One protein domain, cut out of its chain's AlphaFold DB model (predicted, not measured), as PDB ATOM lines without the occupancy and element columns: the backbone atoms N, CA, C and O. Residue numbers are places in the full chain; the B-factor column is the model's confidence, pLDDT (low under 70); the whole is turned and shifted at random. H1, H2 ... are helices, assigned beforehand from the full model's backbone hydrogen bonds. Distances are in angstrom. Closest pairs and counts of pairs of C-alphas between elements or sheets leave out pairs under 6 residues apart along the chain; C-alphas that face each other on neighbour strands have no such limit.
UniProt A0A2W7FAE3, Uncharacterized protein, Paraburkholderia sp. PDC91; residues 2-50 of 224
ATOM      1  N   ASN A   2     -11.408   4.185   1.902       64.31
ATOM      2  CA  ASN A   2     -10.390   4.036   0.840       64.31
ATOM      3  C   ASN A   2     -10.858   4.513  -0.549       64.31
ATOM      4  O   ASN A   2     -10.042   5.012  -1.309       64.31
ATOM      5  N   LEU A   3     -12.155   4.402  -0.867       67.75
ATOM      6  CA  LEU A   3     -12.698   4.790  -2.177       67.75
ATOM      7  C   LEU A   3     -12.609   6.308  -2.421       67.75
ATOM      8  O   LEU A   3     -12.121   6.730  -3.457       67.75
ATOM      9  N   GLU A   4     -13.017   7.121  -1.442       69.56
ATOM     10  CA  GLU A   4     -12.990   8.592  -1.523       69.56
ATOM     11  C   GLU A   4     -11.573   9.136  -1.755       69.56
ATOM     12  O   GLU A   4     -11.377  10.027  -2.573       69.56
ATOM     13  N   THR A   5     -10.566   8.550  -1.098       75.50
ATOM     14  CA  THR A   5      -9.156   8.924  -1.280       75.50
ATOM     15  C   THR A   5      -8.651   8.585  -2.681       75.50
ATOM     16  O   THR A   5      -7.917   9.369  -3.277       75.50
ATOM     17  N   VAL A   6      -9.047   7.428  -3.224       69.75
ATOM     18  CA  VAL A   6      -8.672   7.025  -4.589       69.75
ATOM     19  C   VAL A   6      -9.393   7.889  -5.624       69.75
ATOM     20  O   VAL A   6      -8.765   8.313  -6.587       69.75
ATOM     21  N   ARG A   7     -10.666   8.228  -5.395       68.56
ATOM     22  CA  ARG A   7     -11.439   9.147  -6.245       68.56
ATOM     23  C   ARG A   7     -10.814  10.545  -6.274       68.56
ATOM     24  O   ARG A   7     -10.593  11.067  -7.357       68.56
ATOM     25  N   ALA A   8     -10.425  11.089  -5.118       73.62
ATOM     26  CA  ALA A   8      -9.737  12.380  -5.023       73.62
ATOM     27  C   ALA A   8      -8.357  12.386  -5.716       73.62
ATOM     28  O   ALA A   8      -7.957  13.379  -6.324       73.62
ATOM     29  N   PHE A   9      -7.620  11.273  -5.641       72.44
ATOM     30  CA  PHE A   9      -6.351  11.110  -6.353       72.44
ATOM     31  C   PHE A   9      -6.562  11.057  -7.870       72.44
ATOM     32  O   PHE A   9      -5.882  11.758  -8.615       72.44
ATOM     33  N   LEU A  10      -7.541  10.272  -8.323       68.81
ATOM     34  CA  LEU A  10      -7.891  10.160  -9.735       68.81
ATOM     35  C   LEU A  10      -8.367  11.502 -10.306       68.81
ATOM     36  O   LEU A  10      -7.909  11.878 -11.381       68.81
ATOM     37  N   SER A  11      -9.194  12.265  -9.583       68.31
ATOM     38  CA  SER A  11      -9.646  13.596 -10.017       68.31
ATOM     39  C   SER A  11      -8.528  14.643 -10.080       68.31
ATOM     40  O   SER A  11      -8.660  15.644 -10.773       68.31
ATOM     41  N   GLY A  12      -7.435  14.450  -9.336       69.19
ATOM     42  CA  GLY A  12      -6.275  15.347  -9.372       69.19
ATOM     43  C   GLY A  12      -5.331  15.086 -10.549       69.19
ATOM     44  O   GLY A  12      -4.583  15.976 -10.943       69.19
ATOM     45  N   ILE A  13      -5.354  13.869 -11.098       68.31
ATOM     46  CA  ILE A  13      -4.461  13.431 -12.185       68.31
ATOM     47  C   ILE A  13      -5.197  13.430 -13.523       68.31
ATOM     48  O   ILE A  13      -4.579  13.605 -14.571       68.31
ATOM     49  N   MET A  14      -6.519  13.268 -13.488       62.94
ATOM     50  CA  MET A  14      -7.369  13.259 -14.666       62.94
ATOM     51  C   MET A  14      -8.419  14.356 -14.584       62.94
ATOM     52  O   MET A  14      -9.157  14.461 -13.606       62.94
ATOM     53  N   VAL A  15      -8.541  15.127 -15.661       58.62
ATOM     54  CA  VAL A  15      -9.726  15.952 -15.898       58.62
ATOM     55  C   VAL A  15     -10.819  15.009 -16.388       58.62
ATOM     56  O   VAL A  15     -10.962  14.780 -17.586       58.62
ATOM     57  N   PHE A  16     -11.551  14.392 -15.464       54.97
ATOM     58  CA  PHE A  16     -12.758  13.666 -15.838       54.97
ATOM     59  C   PHE A  16     -13.793  14.672 -16.343       54.97
ATOM     60  O   PHE A  16     -14.051  15.691 -15.697       54.97
ATOM     61  N   ALA A  17     -14.441  14.372 -17.469       50.59
ATOM     62  CA  ALA A  17     -15.786  14.885 -17.658       50.59
ATOM     63  C   ALA A  17     -16.613  14.366 -16.469       50.59
ATOM     64  O   ALA A  17     -16.516  13.190 -16.131       50.59
ATOM     65  N   HIS A  18     -17.399  15.229 -15.826       48.00
ATOM     66  CA  HIS A  18     -18.238  14.903 -14.659       48.00
ATOM     67  C   HIS A  18     -19.043  13.583 -14.800       48.00
ATOM     68  O   HIS A  18     -19.404  12.973 -13.799       48.00
ATOM     69  N   TRP A  19     -19.274  13.123 -16.032       47.94
ATOM     70  CA  TRP A  19     -20.025  11.924 -16.393       47.94
ATOM     71  C   TRP A  19     -19.251  10.593 -16.340       47.94
ATOM     72  O   TRP A  19     -19.896   9.553 -16.324       47.94
ATOM     73  N   ASP A  20     -17.914  10.601 -16.263       58.53
ATOM     74  CA  ASP A  20     -17.082   9.378 -16.206       58.53
ATOM     75  C   ASP A  20     -16.518   9.113 -14.801       58.53
ATOM     76  O   ASP A  20     -15.518   8.412 -14.620       58.53
ATOM     77  N   GLU A  21     -17.123   9.723 -13.782       63.94
ATOM     78  CA  GLU A  21     -16.633   9.624 -12.419       63.94
ATOM     79  C   GLU A  21     -16.964   8.239 -11.832       63.94
ATOM     80  O   GLU A  21     -18.135   7.880 -11.713       63.94
ATOM     81  N   PRO A  22     -15.958   7.424 -11.465       65.88
ATOM     82  CA  PRO A  22     -16.207   6.052 -11.048       65.88
ATOM     83  C   PRO A  22     -16.892   6.018  -9.674       65.88
ATOM     84  O   PRO A  22     -16.299   6.385  -8.653       65.88
ATOM     85  N   GLU A  23     -18.144   5.559  -9.639       68.75
ATOM     86  CA  GLU A  23     -18.939   5.457  -8.407       68.75
ATOM     87  C   GLU A  23     -18.696   4.138  -7.663       68.75
ATOM     88  O   GLU A  23     -18.714   4.101  -6.426       68.75
ATOM     89  N   THR A  24     -18.405   3.056  -8.393       78.25
ATOM     90  CA  THR A  24     -18.207   1.724  -7.814       78.25
ATOM     91  C   THR A  24     -16.726   1.362  -7.732       78.25
ATOM     92  O   THR A  24     -15.916   1.725  -8.581       78.25
ATOM     93  N   ASN A  25     -16.357   0.545  -6.736       74.62
ATOM     94  CA  ASN A  25     -15.014  -0.047  -6.649       74.62
ATOM     95  C   ASN A  25     -14.593  -0.772  -7.944       74.62
ATOM     96  O   ASN A  25     -13.405  -0.817  -8.255       74.62
ATOM     97  N   GLU A  26     -15.543  -1.352  -8.680       77.38
ATOM     98  CA  GLU A  26     -15.266  -2.039  -9.944       77.38
ATOM     99  C   GLU A  26     -14.944  -1.055 -11.077       77.38
ATOM    100  O   GLU A  26     -14.028  -1.297 -11.859       77.38
ATOM    101  N   ASP A  27     -15.609   0.099 -11.102       77.88
ATOM    102  CA  ASP A  27     -15.352   1.160 -12.080       77.88
ATOM    103  C   ASP A  27     -13.976   1.783 -11.836       77.88
ATOM    104  O   ASP A  27     -13.178   1.929 -12.759       77.88
ATOM    105  N   VAL A  28     -13.631   2.022 -10.563       77.81
ATOM    106  CA  VAL A  28     -12.286   2.462 -10.162       77.81
ATOM    107  C   VAL A  28     -11.220   1.465 -10.630       77.81
ATOM    108  O   VAL A  28     -10.166   1.872 -11.123       77.81
ATOM    109  N   ARG A  29     -11.475   0.154 -10.508       79.56
ATOM    110  CA  ARG A  29     -10.546  -0.884 -10.985       79.56
ATOM    111  C   ARG A  29     -10.372  -0.840 -12.498       79.56
ATOM    112  O   ARG A  29      -9.236  -0.910 -12.956       79.56
ATOM    113  N   ARG A  30     -11.462  -0.721 -13.258       80.50
ATOM    114  CA  ARG A  30     -11.420  -0.646 -14.726       80.50
ATOM    115  C   ARG A  30     -10.628   0.567 -15.197       80.50
ATOM    116  O   ARG A  30      -9.667   0.394 -15.938       80.50
ATOM    117  N   VAL A  31     -10.937   1.745 -14.656       81.00
ATOM    118  CA  VAL A  31     -10.235   2.995 -14.983       81.00
ATOM    119  C   VAL A  31      -8.742   2.887 -14.664       81.00
ATOM    120  O   VAL A  31      -7.906   3.215 -15.502       81.00
ATOM    121  N   LEU A  32      -8.372   2.361 -13.493       78.38
ATOM    122  CA  LEU A  32      -6.961   2.147 -13.150       78.38
ATOM    123  C   LEU A  32      -6.275   1.146 -14.092       78.38
ATOM    124  O   LEU A  32      -5.136   1.374 -14.493       78.38
ATOM    125  N   CYS A  33      -6.941   0.048 -14.456       81.81
ATOM    126  CA  CYS A  33      -6.401  -0.933 -15.397       81.81
ATOM    127  C   CYS A  33      -6.198  -0.347 -16.799       81.81
ATOM    128  O   CYS A  33      -5.170  -0.621 -17.419       81.81
ATOM    129  N   ASP A  34      -7.128   0.476 -17.275       81.38
ATOM    130  CA  ASP A  34      -7.013   1.126 -18.578       81.38
ATOM    131  C   ASP A  34      -5.902   2.180 -18.582       81.38
ATOM    132  O   ASP A  34      -5.126   2.245 -19.532       81.38
ATOM    133  N   LEU A  35      -5.709   2.919 -17.486       80.38
ATOM    134  CA  LEU A  35      -4.590   3.861 -17.354       80.38
ATOM    135  C   LEU A  35      -3.223   3.179 -17.334       80.38
ATOM    136  O   LEU A  35      -2.259   3.701 -17.899       80.38
ATOM    137  N   VAL A  36      -3.136   2.004 -16.709       82.44
ATOM    138  CA  VAL A  36      -1.922   1.178 -16.746       82.44
ATOM    139  C   VAL A  36      -1.675   0.650 -18.156       82.44
ATOM    140  O   VAL A  36      -0.540   0.678 -18.628       82.44
ATOM    141  N   ARG A  37      -2.730   0.217 -18.855       81.62
ATOM    142  CA  ARG A  37      -2.647  -0.249 -20.245       81.62
ATOM    143  C   ARG A  37      -2.234   0.872 -21.205       81.62
ATOM    144  O   ARG A  37      -1.444   0.621 -22.108       81.62
ATOM    145  N   ASN A  38      -2.702   2.095 -20.968       81.19
ATOM    146  CA  ASN A  38      -2.362   3.287 -21.748       81.19
ATOM    147  C   ASN A  38      -1.001   3.899 -21.357       81.19
ATOM    148  O   ASN A  38      -0.612   4.928 -21.903       81.19
ATOM    149  N   GLY A  39      -0.284   3.302 -20.395       78.81
ATOM    150  CA  GLY A  39       1.040   3.751 -19.956       78.81
ATOM    151  C   GLY A  39       1.048   5.055 -19.150       78.81
ATOM    152  O   GLY A  39       2.117   5.549 -18.804       78.81
ATOM    153  N   GLN A  40      -0.122   5.609 -18.819       75.75
ATOM    154  CA  GLN A  40      -0.253   6.842 -18.032       75.75
ATOM    155  C   GLN A  40      -0.061   6.603 -16.532       75.75
ATOM    156  O   GLN A  40       0.233   7.535 -15.784       75.75
ATOM    157  N   LEU A  41      -0.204   5.354 -16.087       76.00
ATOM    158  CA  LEU A  41       0.024   4.951 -14.708       76.00
ATOM    159  C   LEU A  41       0.982   3.760 -14.662       76.00
ATOM    160  O   LEU A  41       0.676   2.688 -15.172       76.00
ATOM    161  N   VAL A  42       2.129   3.922 -14.002       78.12
ATOM    162  CA  VAL A  42       3.069   2.820 -13.757       78.12
ATOM    163  C   VAL A  42       2.759   2.200 -12.392       78.12
ATOM    164  O   VAL A  42       2.897   2.885 -11.373       78.12
ATOM    165  N   PRO A  43       2.359   0.915 -12.319       74.75
ATOM    166  CA  PRO A  43       2.115   0.253 -11.046       74.75
ATOM    167  C   PRO A  43       3.401   0.163 -10.224       74.75
ATOM    168  O   PRO A  43       4.296  -0.633 -10.508       74.75
ATOM    169  N   TYR A  44       3.483   0.953  -9.160       73.62
ATOM    170  CA  TYR A  44       4.580   0.868  -8.209       73.62
ATOM    171  C   TYR A  44       4.210  -0.080  -7.064       73.62
ATOM    172  O   TYR A  44       3.475   0.277  -6.142       73.62
ATOM    173  N   MET A  45       4.727  -1.310  -7.110       70.38
ATOM    174  CA  MET A  45       4.680  -2.229  -5.973       70.38
ATOM    175  C   MET A  45       5.980  -2.131  -5.180       70.38
ATOM    176  O   MET A  45       7.044  -2.516  -5.660       70.38
ATOM    177  N   LYS A  46       5.888  -1.676  -3.928       66.31
ATOM    178  CA  LYS A  46       6.994  -1.759  -2.968       66.31
ATOM    179  C   LYS A  46       7.442  -3.221  -2.833       66.31
ATOM    180  O   LYS A  46       6.662  -4.079  -2.414       66.31
ATOM    181  N   ARG A  47       8.698  -3.506  -3.191       58.44
ATOM    182  CA  ARG A  47       9.279  -4.861  -3.215       58.44
ATOM    183  C   ARG A  47       9.186  -5.556  -1.849       58.44
ATOM    184  O   ARG A  47       9.016  -6.775  -1.810       58.44
ATOM    185  N   GLU A  48       9.196  -4.801  -0.745       62.00
ATOM    186  CA  GLU A  48       9.006  -5.346   0.607       62.00
ATOM    187  C   GLU A  48       7.603  -5.932   0.871       62.00
ATOM    188  O   GLU A  48       7.452  -6.779   1.748       62.00
ATOM    189  N   TRP A  49       6.572  -5.591   0.089       54.91
ATOM    190  CA  TRP A  49       5.223  -6.156   0.275       54.91
ATOM    191  C   TRP A  49       5.098  -7.599  -0.213       54.91
ATOM    192  O   TRP A  49       4.219  -8.331   0.245       54.91
ATOM    193  N   ARG A  50       6.016  -8.050  -1.079       53.50
ATOM    194  CA  ARG A  50       6.196  -9.481  -1.376       53.50
ATOM    195  C   ARG A  50       6.893 -10.229  -0.236       53.50
ATOM    196  O   ARG A  50       6.858 -11.454  -0.226       53.50
TER     197      ARG A  50
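Overview. This is residues 2 to 50 of the 224 residues of an uncharacterized protein of Paraburkholderia sp. PDC91 (UniProt A0A2W7FAE3). Two helices, H1 and H2, make a loose pair that runs the same way, with a wide loop leading from the end of H1 back to the start of H2. Residues 14 to 19 of that loop stick out, and so do residues 44 to 50, a thin arm tipped by the short helix H3. The printed part has 49 residues with three named helices, in the order H1, H2, H3, and no named strand: all helix. It is only just loose, close to compact, with a radius of gyration of the C-alphas of 11.8 A, and elongated, spanning 37 by 24 by 19 A.

Along the chain. H1, residues 2 to 13, begins at C-alpha 2 (-10.390, 4.036, 0.840) and is 17.1 A long. H2, residues 25 to 37, is 18.4 A long. H3, residues 47 to 50, ends at C-alpha 50 (6.196, -9.481, -1.376).

Arrangement. H1 and H2 are close but not clearly touching; their closest C-alphas, of Leu 3 and Asn 25, are 7.0 A apart. Their tilt of 38 degrees is only just steep. H3 is apart from both. In H1 and H2 every O i to N i+4 pair is within hydrogen-bond range; H3 is too short for one.

Size, cuts and confidence. The C-alphas farthest apart, of Trp 19 and Glu 48, are 37.8 A apart. The printed part has no cut. The link H1 to H2 is long. Mean pLDDT of the printed part is 70.1; residues 10 to 23 and 46 to 50 are among those under 70.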